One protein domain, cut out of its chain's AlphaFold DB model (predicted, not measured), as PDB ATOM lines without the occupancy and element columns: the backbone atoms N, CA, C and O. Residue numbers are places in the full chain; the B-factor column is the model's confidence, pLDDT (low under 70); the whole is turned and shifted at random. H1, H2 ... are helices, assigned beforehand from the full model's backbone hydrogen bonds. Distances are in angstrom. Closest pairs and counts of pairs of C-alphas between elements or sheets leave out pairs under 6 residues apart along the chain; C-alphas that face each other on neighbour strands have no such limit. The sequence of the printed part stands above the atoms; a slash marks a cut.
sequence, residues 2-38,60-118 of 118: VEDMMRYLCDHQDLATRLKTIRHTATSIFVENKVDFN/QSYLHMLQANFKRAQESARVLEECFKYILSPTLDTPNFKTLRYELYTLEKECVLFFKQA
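What this domain is: This is residues 2 to 38 and 60 to 118 of the 118 residues of the protein "ThiD2 domain-containing protein" of Helicobacter suis (UniProt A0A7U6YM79). Three long helices, H2, H3 and H4, run lengthwise as a small bundle, open between H2 and H3: H4 packs on both of them, and those two are apart from each other. The short H1 folds back on residues 13 to 20 of H2 at one end, and a 12-residue loop, residues 85 to 96, joins H3 to H4 at the other end. The printed part has 96 residues with four named helices, in the order H1, H2, H3, H4, and no named strand; its class is all helix. It is only just compact, close to loose, with a radius of gyration of the C-alphas of 14.5 A. The C-alphas span 44 by 29 by 21 A, an outline only just elongated.

Where its parts are: H3, the longest helix, has 23 residues, 62 to 84, and measures 32.5 A from first to last C-alpha; C-alpha 62 is at (98.071, 106.121, 65.076). H4, residues 97 to 117, measures 30.2 A and ends with C-alpha 117 at (105.724, 105.916, 76.202). H2, residues 13 to 32, measures 28.1 A. H1, residues 2 to 9, measures 10.0 A and begins with C-alpha 2 at (97.479, 95.933, 64.615).

How they stand to each other: H3 and H4 form a helical hairpin and touch with 23 pairs of C-alphas within 8 A. Their closest C-alphas, those of Glu 81 and Phe 97, are 4.7 A apart, and they run opposite ways at a shallow tilt of 7 degrees. H4 also touches H2, opposite ways at a shallow tilt of 16 degrees; the closest C-alphas are those of Ile 22 and Leu 100, 6.4 A. H1 and H2 form a second helical hairpin, in which H1 touches residues 13 to 20 of H2 alone. Their closest C-alphas are those of Glu 3 and Ala 16, 5.1 A, and the shallow tilt of 34 degrees is only just short of steep. H1 and H3 only just touch, with 3 pairs of C-alphas within 8 A, at residues 66 to 70 of H3 alone; the closest are those of Val 2 and Leu 66, 6.1 A. H1 and H4 are only just apart, 8.2 A at the closest. The helix packing is mostly aligned, the helices that touch being at shallow tilts. In H1, H2, H3 and H4 every O i to N i+4 pair is within hydrogen-bond range.

The domain as a whole: The two C-alphas farthest apart, those of Asn 38 and Gln 117, are 43.9 A from each other. Residues 39 to 59 are not printed, and C-alphas 38 and 60 are 34.9 A apart across this cut, which falls in the link from H2 to H3. The link from H1 to H2 is tight and that from H3 to H4 is long. The mean pLDDT of the printed part is 89.3; residues 88 to 94 and residue 118, the chain's last, are under 70.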
ATOM      1  N   VAL A   2      96.735  95.727  63.344       91.00
ATOM      2  CA  VAL A   2      97.479  95.933  64.615       91.00
ATOM      3  C   VAL A   2      98.790  95.135  64.629       91.00
ATOM      4  O   VAL A   2      99.834  95.690  64.948       91.00
ATOM      5  N   GLU A   3      98.750  93.867  64.198       92.69
ATOM      6  CA  GLU A   3      99.951  93.030  64.016       92.69
ATOM      7  C   GLU A   3     100.982  93.721  63.106       92.69
ATOM      8  O   GLU A   3     102.159  93.789  63.441       92.69
ATOM      9  N   ASP A   4     100.529  94.288  61.983       92.75
ATOM     10  CA  ASP A   4     101.386  94.982  61.016       92.75
ATOM     11  C   ASP A   4     101.985  96.267  61.583       92.75
ATOM     12  O   ASP A   4     103.146  96.553  61.322       92.75
ATOM     13  N   MET A   5     101.230  97.025  62.386       91.69
ATOM     14  CA  MET A   5     101.761  98.195  63.087       91.69
ATOM     15  C   MET A   5     102.875  97.780  64.049       91.69
ATOM     16  O   MET A   5     103.969  98.329  63.981       91.69
ATOM     17  N   MET A   6     102.634  96.776  64.900       93.31
ATOM     18  CA  MET A   6     103.661  96.315  65.840       93.31
ATOM     19  C   MET A   6     104.895  95.781  65.110       93.31
ATOM     20  O   MET A   6     106.009  96.021  65.555       93.31
ATOM     21  N   ARG A   7     104.702  95.087  63.984       93.50
ATOM     22  CA  ARG A   7     105.783  94.485  63.199       93.50
ATOM     23  C   ARG A   7     106.593  95.503  62.397       93.50
ATOM     24  O   ARG A   7     107.810  95.445  62.432       93.50
ATOM     25  N   TYR A   8     105.940  96.374  61.634       94.00
ATOM     26  CA  TYR A   8     106.620  97.217  60.643       94.00
ATOM     27  C   TYR A   8     106.821  98.657  61.102       94.00
ATOM     28  O   TYR A   8     107.797  99.281  60.704       94.00
ATOM     29  N   LEU A   9     105.901  99.200  61.905       90.69
ATOM     30  CA  LEU A   9     106.007 100.576  62.392       90.69
ATOM     31  C   LEU A   9     106.805 100.649  63.696       90.69
ATOM     32  O   LEU A   9     107.577 101.580  63.885       90.69
ATOM     33  N   CYS A  10     106.603  99.683  64.594       90.44
ATOM     34  CA  CYS A  10     107.186  99.703  65.938       90.44
ATOM     35  C   CYS A  10     108.351  98.726  66.133       90.44
ATOM     36  O   CYS A  10     108.977  98.771  67.187       90.44
ATOM     37  N   ASP A  11     108.586  97.827  65.172       93.38
ATOM     38  CA  ASP A  11     109.580  96.742  65.243       93.38
ATOM     39  C   ASP A  11     109.542  95.950  66.574       93.38
ATOM     40  O   ASP A  11     110.549  95.508  67.123       93.38
ATOM     41  N   HIS A  12     108.340  95.788  67.140       94.69
ATOM     42  CA  HIS A  12     108.131  95.198  68.458       94.69
ATOM     43  C   HIS A  12     107.782  93.709  68.345       94.69
ATOM     44  O   HIS A  12     106.611  93.311  68.304       94.69
ATOM     45  N   GLN A  13     108.816  92.867  68.349       95.25
ATOM     46  CA  GLN A  13     108.709  91.429  68.078       95.25
ATOM     47  C   GLN A  13     107.727  90.671  68.993       95.25
ATOM     48  O   GLN A  13     106.951  89.853  68.492       95.25
ATOM     49  N   ASP A  14     107.732  90.928  70.307       96.25
ATOM     50  CA  ASP A  14     106.883  90.193  71.265       96.25
ATOM     51  C   ASP A  14     105.383  90.413  70.995       96.25
ATOM     52  O   ASP A  14     104.657  89.472  70.660       96.25
ATOM     53  N   LEU A  15     104.934  91.673  71.033       95.50
ATOM     54  CA  LEU A  15     103.549  92.056  70.737       95.50
ATOM     55  C   LEU A  15     103.094  91.582  69.351       95.50
ATOM     56  O   LEU A  15     101.990  91.050  69.216       95.50
ATOM     57  N   ALA A  16     103.940  91.715  68.323       96.44
ATOM     58  CA  ALA A  16     103.622  91.227  66.982       96.44
ATOM     59  C   ALA A  16     103.415  89.702  66.957       96.44
ATOM     60  O   ALA A  16     102.477  89.208  66.328       96.44
ATOM     61  N   THR A  17     104.253  88.947  67.673       97.00
ATOM     62  CA  THR A  17     104.157  87.484  67.744       97.00
ATOM     63  C   THR A  17     102.891  87.044  68.473       97.00
ATOM     64  O   THR A  17     102.190  86.156  67.993       97.00
ATOM     65  N   ARG A  18     102.535  87.701  69.580       97.38
ATOM     66  CA  ARG A  18     101.308  87.398  70.336       97.38
ATOM     67  C   ARG A  18     100.043  87.717  69.536       97.38
ATOM     68  O   ARG A  18      99.135  86.892  69.469       97.38
ATOM     69  N   LEU A  19     100.015  88.846  68.825       96.50
ATOM     70  CA  LEU A  19      98.924  89.177  67.896       96.50
ATOM     71  C   LEU A  19      98.792  88.142  66.767       96.50
ATOM     72  O   LEU A  19      97.681  87.729  66.426       96.50
ATOM     73  N   LYS A  20      99.923  87.674  66.225       96.50
ATOM     74  CA  LYS A  20      99.960  86.579  65.251       96.50
ATOM     75  C   LYS A  20      99.374  85.291  65.842       96.50
ATOM     76  O   LYS A  20      98.593  84.627  65.160       96.50
ATOM     77  N   THR A  21      99.709  84.946  67.086       96.19
ATOM     78  CA  THR A  21      99.161  83.770  67.781       96.19
ATOM     79  C   THR A  21      97.642  83.840  67.878       96.19
ATOM     80  O   THR A  21      96.990  82.890  67.459       96.19
ATOM     81  N   ILE A  22      97.060  84.973  68.294       95.62
ATOM     82  CA  ILE A  22      95.595  85.154  68.326       95.62
ATOM     83  C   ILE A  22      94.961  84.845  66.967       95.62
ATOM     84  O   ILE A  22      93.970  84.118  66.891       95.62
ATOM     85  N   ARG A  23      95.539  85.364  65.876       94.69
ATOM     86  CA  ARG A  23      95.033  85.131  64.514       94.69
ATOM     87  C   ARG A  23      95.094  83.650  64.123       94.69
ATOM     88  O   ARG A  23      94.155  83.138  63.509       94.69
ATOM     89  N   HIS A  24      96.180  82.960  64.462       95.31
ATOM     90  CA  HIS A  24      96.312  81.528  64.191       95.31
ATOM     91  C   HIS A  24      95.335  80.702  65.023       95.31
ATOM     92  O   HIS A  24      94.635  79.873  64.451       95.31
ATOM     93  N   THR A  25      95.202  80.984  66.318       94.44
ATOM     94  CA  THR A  25      94.246  80.298  67.194       94.44
ATOM     95  C   THR A  25      92.811  80.496  66.717       94.44
ATOM     96  O   THR A  25      92.064  79.527  66.630       94.44
ATOM     97  N   ALA A  26      92.430  81.716  66.318       93.50
ATOM     98  CA  ALA A  26      91.125  81.964  65.708       93.50
ATOM     99  C   ALA A  26      90.903  81.067  64.480       93.50
ATOM    100  O   ALA A  26      89.867  80.423  64.373       93.50
ATOM    101  N   THR A  27      91.897  80.971  63.590       93.19
ATOM    102  CA  THR A  27      91.830  80.112  62.395       93.19
ATOM    103  C   THR A  27      91.673  78.635  62.762       93.19
ATOM    104  O   THR A  27      90.836  77.954  62.174       93.19
ATOM    105  N   SER A  28      92.428  78.148  63.751       92.12
ATOM    106  CA  SER A  28      92.320  76.768  64.233       92.12
ATOM    107  C   SER A  28      90.917  76.455  64.746       92.12
ATOM    108  O   SER A  28      90.367  75.428  64.363       92.12
ATOM    109  N   ILE A  29      90.283  77.371  65.493       91.06
ATOM    110  CA  ILE A  29      88.900  77.192  65.966       91.06
ATOM    111  C   ILE A  29      87.944  76.963  64.784       91.06
ATOM    112  O   ILE A  29      87.116  76.056  64.837       91.06
ATOM    113  N   PHE A  30      88.053  77.730  63.696       90.44
ATOM    114  CA  PHE A  30      87.208  77.510  62.513       90.44
ATOM    115  C   PHE A  30      87.446  76.138  61.864       90.44
ATOM    116  O   PHE A  30      86.485  75.462  61.491       90.44
ATOM    117  N   VAL A  31      88.711  75.727  61.735       89.69
ATOM    118  CA  VAL A  31      89.094  74.459  61.093       89.69
ATOM    119  C   VAL A  31      88.653  73.254  61.928       89.69
ATOM    120  O   VAL A  31      88.052  72.325  61.394       89.69
ATOM    121  N   GLU A  32      88.898  73.280  63.237       88.00
ATOM    122  CA  GLU A  32      88.531  72.208  64.172       88.00
ATOM    123  C   GLU A  32      87.014  71.999  64.232       88.00
ATOM    124  O   GLU A  32      86.539  70.864  64.280       88.00
ATOM    125  N   ASN A  33      86.247  73.087  64.134       86.25
ATOM    126  CA  ASN A  33      84.785  73.052  64.102       86.25
ATOM    127  C   ASN A  33      84.205  72.826  62.696       86.25
ATOM    128  O   ASN A  33      82.992  72.907  62.521       86.25
ATOM    129  N   LYS A  34      85.051  72.521  61.700       87.12
ATOM    130  CA  LYS A  34      84.658  72.194  60.317       87.12
ATOM    131  C   LYS A  34      83.739  73.243  59.685       87.12
ATOM    132  O   LYS A  34      82.802  72.902  58.962       87.12
ATOM    133  N   VAL A  35      83.993  74.521  59.961       87.06
ATOM    134  CA  VAL A  35      83.204  75.609  59.379       87.06
ATOM    135  C   VAL A  35      83.474  75.682  57.879       87.06
ATOM    136  O   VAL A  35      84.619  75.816  57.449       87.06
ATOM    137  N   ASP A  36      82.413  75.611  57.076       89.06
ATOM    138  CA  ASP A  36      82.522  75.721  55.624       89.06
ATOM    139  C   ASP A  36      82.679  77.186  55.198       89.06
ATOM    140  O   ASP A  36      81.716  77.953  55.116       89.06
ATOM    141  N   PHE A  37      83.917  77.575  54.893       87.88
ATOM    142  CA  PHE A  37      84.219  78.907  54.381       87.88
ATOM    143  C   PHE A  37      83.550  79.196  53.031       87.88
ATOM    144  O   PHE A  37      83.170  80.342  52.795       87.88
ATOM    145  N   ASN A  38      83.356  78.196  52.161       91.38
ATOM    146  CA  ASN A  38      82.701  78.411  50.866       91.38
ATOM    147  C   ASN A  38      81.251  78.835  51.064       91.38
ATOM    148  O   ASN A  38      80.808  79.808  50.453       91.38
ATOM    149  N   GLN A  60      92.632 110.246  61.666       70.50
ATOM    150  CA  GLN A  60      92.803 109.604  62.965       70.50
ATOM    151  C   GLN A  60      94.285 109.395  63.257       70.50
ATOM    152  O   GLN A  60      95.061 109.032  62.374       70.50
ATOM    153  N   SER A  61      94.685 109.643  64.506       86.38
ATOM    154  CA  SER A  61      96.049 109.385  64.970       86.38
ATOM    155  C   SER A  61      96.361 107.885  64.955       86.38
ATOM    156  O   SER A  61      95.450 107.052  65.009       86.38
ATOM    157  N   TYR A  62      97.650 107.523  64.966       85.94
ATOM    158  CA  TYR A  62      98.071 106.121  65.076       85.94
ATOM    159  C   TYR A  62      97.457 105.421  66.296       85.94
ATOM    160  O   TYR A  62      97.020 104.277  66.191       85.94
ATOM    161  N   LEU A  63      97.350 106.125  67.428       88.56
ATOM    162  CA  LEU A  63      96.722 105.602  68.640       88.56
ATOM    163  C   LEU A  63      95.224 105.334  68.441       88.56
ATOM    164  O   LEU A  63      94.734 104.279  68.837       88.56
ATOM    165  N   HIS A  64      94.500 106.256  67.801       88.69
ATOM    166  CA  HIS A  64      93.076 106.065  67.540       88.69
ATOM    167  C   HIS A  64      92.844 104.900  66.570       88.69
ATOM    168  O   HIS A  64      91.980 104.055  66.797       88.69
ATOM    169  N   MET A  65      93.660 104.804  65.519       88.75
ATOM    170  CA  MET A  65      93.632 103.685  64.583       88.75
ATOM    171  C   MET A  65      93.889 102.352  65.298       88.75
ATOM    172  O   MET A  65      93.132 101.398  65.106       88.75
ATOM    173  N   LEU A  66      94.903 102.285  66.164       91.75
ATOM    174  CA  LEU A  66      95.210 101.113  66.985       91.75
ATOM    175  C   LEU A  66      93.997 100.688  67.829       91.75
ATOM    176  O   LEU A  66      93.546  99.545  67.736       91.75
ATOM    177  N   GLN A  67      93.426 101.622  68.595       92.44
ATOM    178  CA  GLN A  67      92.267 101.384  69.460       92.44
ATOM    179  C   GLN A  67      91.040 100.931  68.661       92.44
ATOM    180  O   GLN A  67      90.418  99.926  69.002       92.44
ATOM    181  N   ALA A  68      90.719 101.606  67.556       91.62
ATOM    182  CA  ALA A  68      89.582 101.255  66.709       91.62
ATOM    183  C   ALA A  68      89.699  99.832  66.136       91.62
ATOM    184  O   ALA A  68      88.703  99.113  66.037       91.62
ATOM    185  N   ASN A  69      90.908  99.390  65.774       93.62
ATOM    186  CA  ASN A  69      91.125  98.018  65.311       93.62
ATOM    187  C   ASN A  69      90.999  96.993  66.440       93.62
ATOM    188  O   ASN A  69      90.399  95.941  66.220       93.62
ATOM    189  N   PHE A  70      91.511  97.291  67.640       96.25
ATOM    190  CA  PHE A  70      91.290  96.431  68.803       96.25
ATOM    191  C   PHE A  70      89.805  96.306  69.133       96.25
ATOM    192  O   PHE A  70      89.335  95.187  69.312       96.25
ATOM    193  N   LYS A  71      89.039  97.406  69.126       95.69
ATOM    194  CA  LYS A  71      87.586  97.358  69.363       95.69
ATOM    195  C   LYS A  71      86.859  96.499  68.336       95.69
ATOM    196  O   LYS A  71      86.065  95.647  68.723       95.69
ATOM    197  N   ARG A  72      87.188  96.636  67.049       94.62
ATOM    198  CA  ARG A  72      86.625  95.773  65.997       94.62
ATOM    199  C   ARG A  72      86.974  94.298  66.200       94.62
ATOM    200  O   ARG A  72      86.100  93.449  66.052       94.62
ATOM    201  N   ALA A  73      88.216  93.985  66.565       96.19
ATOM    202  CA  ALA A  73      88.634  92.609  66.831       96.19
ATOM    203  C   ALA A  73      87.944  92.022  68.077       96.19
ATOM    204  O   ALA A  73      87.486  90.883  68.045       96.19
ATOM    205  N   GLN A  74      87.831  92.805  69.154       97.44
ATOM    206  CA  GLN A  74      87.152  92.418  70.393       97.44
ATOM    207  C   GLN A  74      85.663  92.149  70.158       97.44
ATOM    208  O   GLN A  74      85.149  91.144  70.645       97.44
ATOM    209  N   GLU A  75      84.989  93.007  69.389       96.81
ATOM    210  CA  GLU A  75      83.581  92.816  69.038       96.81
ATOM    211  C   GLU A  75      83.392  91.623  68.096       96.81
ATOM    212  O   GLU A  75      82.517  90.794  68.316       96.81
ATOM    213  N   SER A  76      84.281  91.443  67.116       95.75
ATOM    214  CA  SER A  76      84.262  90.251  66.256       95.75
ATOM    215  C   SER A  76      84.402  88.969  67.083       95.75
ATOM    216  O   SER A  76      83.643  88.022  66.898       95.75
ATOM    217  N   ALA A  77      85.326  88.947  68.049       95.88
ATOM    218  CA  ALA A  77      85.471  87.830  68.975       95.88
ATOM    219  C   ALA A  77      84.231  87.651  69.869       95.88
ATOM    220  O   ALA A  77      83.837  86.522  70.132       95.88
ATOM    221  N   ARG A  78      83.566  88.732  70.300       95.25
ATOM    222  CA  ARG A  78      82.310  88.667  71.071       95.25
ATOM    223  C   ARG A  78      81.186  88.013  70.261       95.25
ATOM    224  O   ARG A  78      80.498  87.144  70.790       95.25
ATOM    225  N   VAL A  79      81.017  88.409  69.001       94.69
ATOM    226  CA  VAL A  79      80.005  87.843  68.098       94.69
ATOM    227  C   VAL A  79      80.301  86.371  67.826       94.69
ATOM    228  O   VAL A  79      79.421  85.531  67.990       94.69
ATOM    229  N   LEU A  80      81.549  86.037  67.490       93.12
ATOM    230  CA  LEU A  80      81.955  84.653  67.246       93.12
ATOM    231  C   LEU A  80      81.835  83.787  68.507       93.12
ATOM    232  O   LEU A  80      81.437  82.634  68.404       93.12
ATOM    233  N   GLU A  81      82.096  84.331  69.700       92.19
ATOM    234  CA  GLU A  81      81.819  83.654  70.973       92.19
ATOM    235  C   GLU A  81      80.346  83.246  71.066       92.19
ATOM    236  O   GLU A  81      80.065  82.085  71.346       92.19
ATOM    237  N   GLU A  82      79.405  84.154  70.797       90.38
ATOM    238  CA  GLU A  82      77.971  83.833  70.829       90.38
ATOM    239  C   GLU A  82      77.559  82.852  69.723       90.38
ATOM    240  O   GLU A  82      76.850  81.888  70.004       90.38
ATOM    241  N   CYS A  83      78.033  83.036  68.485       89.25
ATOM    242  CA  CYS A  83      77.721  82.130  67.375       89.25
ATOM    243  C   CYS A  83      78.205  80.702  67.650       89.25
ATOM    244  O   CYS A  83      77.494  79.733  67.388       89.25
ATOM    245  N   PHE A  84      79.412  80.566  68.197       86.56
ATOM    246  CA  PHE A  84      80.026  79.267  68.423       86.56
ATOM    247  C   PHE A  84      79.560  78.593  69.715       86.56
ATOM    248  O   PHE A  84      79.781  77.398  69.841       86.56
ATOM    249  N   LYS A  85      78.856  79.258  70.645       83.50
ATOM    250  CA  LYS A  85      78.266  78.586  71.829       83.50
ATOM    251  C   LYS A  85      77.348  77.414  71.482       83.50
ATOM    252  O   LYS A  85      77.225  76.488  72.273       83.50
ATOM    253  N   TYR A  86      76.697  77.471  70.323       77.38
ATOM    254  CA  TYR A  86      75.785  76.426  69.850       77.38
ATOM    255  C   TYR A  86      76.490  75.329  69.040       77.38
ATOM    256  O   TYR A  86      75.890  74.297  68.759       77.38
ATOM    257  N   ILE A  87      77.749  75.561  68.655       74.69
ATOM    258  CA  ILE A  87      78.561  74.676  67.808       74.69
ATOM    259  C   ILE A  87      79.621  73.961  68.660       74.69
ATOM    260  O   ILE A  87      79.841  72.760  68.523       74.69
ATOM    261  N   LEU A  88      80.258  74.698  69.570       69.31
ATOM    262  CA  LEU A  88      81.258  74.211  70.505       69.31
ATOM    263  C   LEU A  88      80.571  73.410  71.612       69.31
ATOM    264  O   LEU A  88      79.811  73.952  72.414       69.31
ATOM    265  N   SER A  89      80.901  72.123  71.714       62.91
ATOM    266  CA  SER A  89      80.660  71.393  72.960       62.91
ATOM    267  C   SER A  89      81.548  71.999  74.054       62.91
ATOM    268  O   SER A  89      82.729  72.238  73.785       62.91
ATOM    269  N   PRO A  90      81.028  72.258  75.269       56.81
ATOM    270  CA  PRO A  90      81.789  72.893  76.337       56.81
ATOM    271  C   PRO A  90      82.884  71.945  76.835       56.81
ATOM    272  O   PRO A  90      82.706  71.189  77.784       56.81
ATOM    273  N   THR A  91      84.033  71.979  76.174       61.72
ATOM    274  CA  THR A  91      85.276  71.399  76.671       61.72
ATOM    275  C   THR A  91      86.065  72.538  77.299       61.72
ATOM    276  O   THR A  91      86.359  73.535  76.644       61.72
ATOM    277  N   LEU A  92      86.329  72.434  78.603       58.28
ATOM    278  CA  LEU A  92      86.957  73.506  79.384       58.28
ATOM    279  C   LEU A  92      88.377  73.859  78.913       58.28
ATOM    280  O   LEU A  92      88.821  74.979  79.150       58.28
ATOM    281  N   ASP A  93      89.049  72.937  78.221       63.16
ATOM    282  CA  ASP A  93      90.481  73.033  77.923       63.16
ATOM    283  C   ASP A  93      90.803  73.513  76.497       63.16
ATOM    284  O   ASP A  93      91.977  73.624  76.140       63.16
ATOM    285  N   THR A  94      89.798  73.815  75.666       68.62
ATOM    286  CA  THR A  94      90.032  74.292  74.293       68.62
ATOM    287  C   THR A  94      89.952  75.822  74.198       68.62
ATOM    288  O   THR A  94      89.010  76.438  74.718       68.62
ATOM    289  N   PRO A  95      90.926  76.481  73.533       77.19
ATOM    290  CA  PRO A  95      90.836  77.903  73.232       77.19
ATOM    291  C   PRO A  95      89.546  78.211  72.474       77.19
ATOM    292  O   PRO A  95      89.196  77.536  71.510       77.19
ATOM    293  N   ASN A  96      88.844  79.260  72.886       88.44
ATOM    294  CA  ASN A  96      87.595  79.681  72.264       88.44
ATOM    295  C   ASN A  96      87.583  81.202  72.075       88.44
ATOM    296  O   ASN A  96      88.481  81.927  72.508       88.44
ATOM    297  N   PHE A  97      86.550  81.732  71.426       92.75
ATOM    298  CA  PHE A  97      86.492  83.172  71.171       92.75
ATOM    299  C   PHE A  97      86.370  84.023  72.444       92.75
ATOM    300  O   PHE A  97      86.791  85.180  72.430       92.75
ATOM    301  N   LYS A  98      85.906  83.455  73.569       92.12
ATOM    302  CA  LYS A  98      85.964  84.130  74.871       92.12
ATOM    303  C   LYS A  98      87.416  84.323  75.297       92.12
ATOM    304  O   LYS A  98      87.793  85.445  75.620       92.12
ATOM    305  N   THR A  99      88.240  83.271  75.274       93.12
ATOM    306  CA  THR A  99      89.655  83.374  75.679       93.12
ATOM    307  C   THR A  99      90.415  84.358  74.790       93.12
ATOM    308  O   THR A  99      91.092  85.240  75.314       93.12
ATOM    309  N   LEU A 100      90.206  84.302  73.468       95.19
ATOM    310  CA  LEU A 100      90.803  85.255  72.523       95.19
ATOM    311  C   LEU A 100      90.372  86.700  72.794       95.19
ATOM    312  O   LEU A 100      91.195  87.610  72.737       95.19
ATOM    313  N   ARG A 101      89.100  86.934  73.134       95.75
ATOM    314  CA  ARG A 101      88.604  88.273  73.477       95.75
ATOM    315  C   ARG A 101      89.286  88.844  74.721       95.75
ATOM    316  O   ARG A 101      89.637  90.021  74.720       95.75
ATOM    317  N   TYR A 102      89.509  88.033  75.757       95.75
ATOM    318  CA  TYR A 102      90.256  88.476  76.940       95.75
ATOM    319  C   TYR A 102      91.732  88.739  76.630       95.75
ATOM    320  O   TYR A 102      92.285  89.727  77.110       95.75
ATOM    321  N   GLU A 103      92.355  87.920  75.783       96.69
ATOM    322  CA  GLU A 103      93.727  88.157  75.328       96.69
ATOM    323  C   GLU A 103      93.842  89.470  74.534       96.69
ATOM    324  O   GLU A 103      94.764  90.255  74.755       96.69
ATOM    325  N   LEU A 104      92.848  89.776  73.693       97.75
ATOM    326  CA  LEU A 104      92.750  91.052  72.981       97.75
ATOM    327  C   LEU A 104      92.614  92.258  73.926       97.75
ATOM    328  O   LEU A 104      93.139  93.320  73.597       97.75
ATOM    329  N   TYR A 105      91.939  92.139  75.077       97.81
ATOM    330  CA  TYR A 105      91.898  93.222  76.075       97.81
ATOM    331  C   TYR A 105      93.274  93.475  76.690       97.81
ATOM    332  O   TYR A 105      93.688  94.625  76.854       97.81
ATOM    333  N   THR A 106      93.991  92.400  77.011       97.81
ATOM    334  CA  THR A 106      95.343  92.478  77.565       97.81
ATOM    335  C   THR A 106      96.303  93.118  76.562       97.81
ATOM    336  O   THR A 106      96.975  94.094  76.895       97.81
ATOM    337  N   LEU A 107      96.298  92.653  75.307       97.38
ATOM    338  CA  LEU A 107      97.146  93.210  74.253       97.38
ATOM    339  C   LEU A 107      96.794  94.656  73.902       97.38
ATOM    340  O   LEU A 107      97.705  95.441  73.650       97.38
ATOM    341  N   GLU A 108      95.513  95.042  73.916       97.31
ATOM    342  CA  GLU A 108      95.116  96.442  73.717       97.31
ATOM    343  C   GLU A 108      95.775  97.341  74.766       97.31
ATOM    344  O   GLU A 108      96.384  98.353  74.417       97.31
ATOM    345  N   LYS A 109      95.697  96.958  76.048       96.75
ATOM    346  CA  LYS A 109      96.306  97.719  77.142       96.75
ATOM    347  C   LYS A 109      97.817  97.851  76.956       96.75
ATOM    348  O   LYS A 109      98.340  98.956  77.077       96.75
ATOM    349  N   GLU A 110      98.506  96.753  76.670       96.31
ATOM    350  CA  GLU A 110      99.960  96.749  76.489       96.31
ATOM    351  C   GLU A 110     100.396  97.602  75.291       96.31
ATOM    352  O   GLU A 110     101.269  98.458  75.437       96.31
ATOM    353  N   CYS A 111      99.735  97.456  74.137       94.50
ATOM    354  CA  CYS A 111     100.049  98.252  72.951       94.50
ATOM    355  C   CYS A 111      99.778  99.747  73.189       94.50
ATOM    356  O   CYS A 111     100.577 100.590  72.797       94.50
ATOM    357  N   VAL A 112      98.677 100.103  73.862       93.31
ATOM    358  CA  VAL A 112      98.372 101.507  74.194       93.31
ATOM    359  C   VAL A 112      99.402 102.093  75.159       93.31
ATOM    360  O   VAL A 112      99.765 103.258  75.014       93.31
ATOM    361  N   LEU A 113      99.873 101.322  76.144       93.56
ATOM    362  CA  LEU A 113     100.922 101.776  77.060       93.56
ATOM    363  C   LEU A 113     102.242 102.007  76.326       93.56
ATOM    364  O   LEU A 113     102.855 103.050  76.535       93.56
ATOM    365  N   PHE A 114     102.623 101.096  75.429       91.50
ATOM    366  CA  PHE A 114     103.791 101.263  74.568       91.50
ATOM    367  C   PHE A 114     103.697 102.555  73.734       91.50
ATOM    368  O   PHE A 114     104.592 103.390  73.788       91.50
ATOM    369  N   PHE A 115     102.565 102.796  73.062       85.81
ATOM    370  CA  PHE A 115     102.344 104.003  72.248       85.81
ATOM    371  C   PHE A 115     102.255 105.316  73.034       85.81
ATOM    372  O   PHE A 115     102.336 106.381  72.435       85.81
ATOM    373  N   LYS A 116     102.017 105.269  74.349       82.75
ATOM    374  CA  LYS A 116     102.047 106.461  75.211       82.75
ATOM    375  C   LYS A 116     103.443 106.769  75.753       82.75
ATOM    376  O   LYS A 116     103.639 107.858  76.283       82.75
ATOM    377  N   GLN A 117     104.349 105.795  75.714       72.44
ATOM    378  CA  GLN A 117     105.724 105.916  76.202       72.44
ATOM    379  C   GLN A 117     106.723 106.209  75.073       72.44
ATOM    380  O   GLN A 117     107.793 106.743  75.361       72.44
ATOM    381  N   ALA A 118     106.376 105.853  73.832       58.88
ATOM    382  CA  ALA A 118     107.101 106.184  72.604       58.88
ATOM    383  C   ALA A 118     106.795 107.610  72.122       58.88
ATOM    384  O   ALA A 118     107.728 108.251  71.591       58.88
TER     385      ALA A 118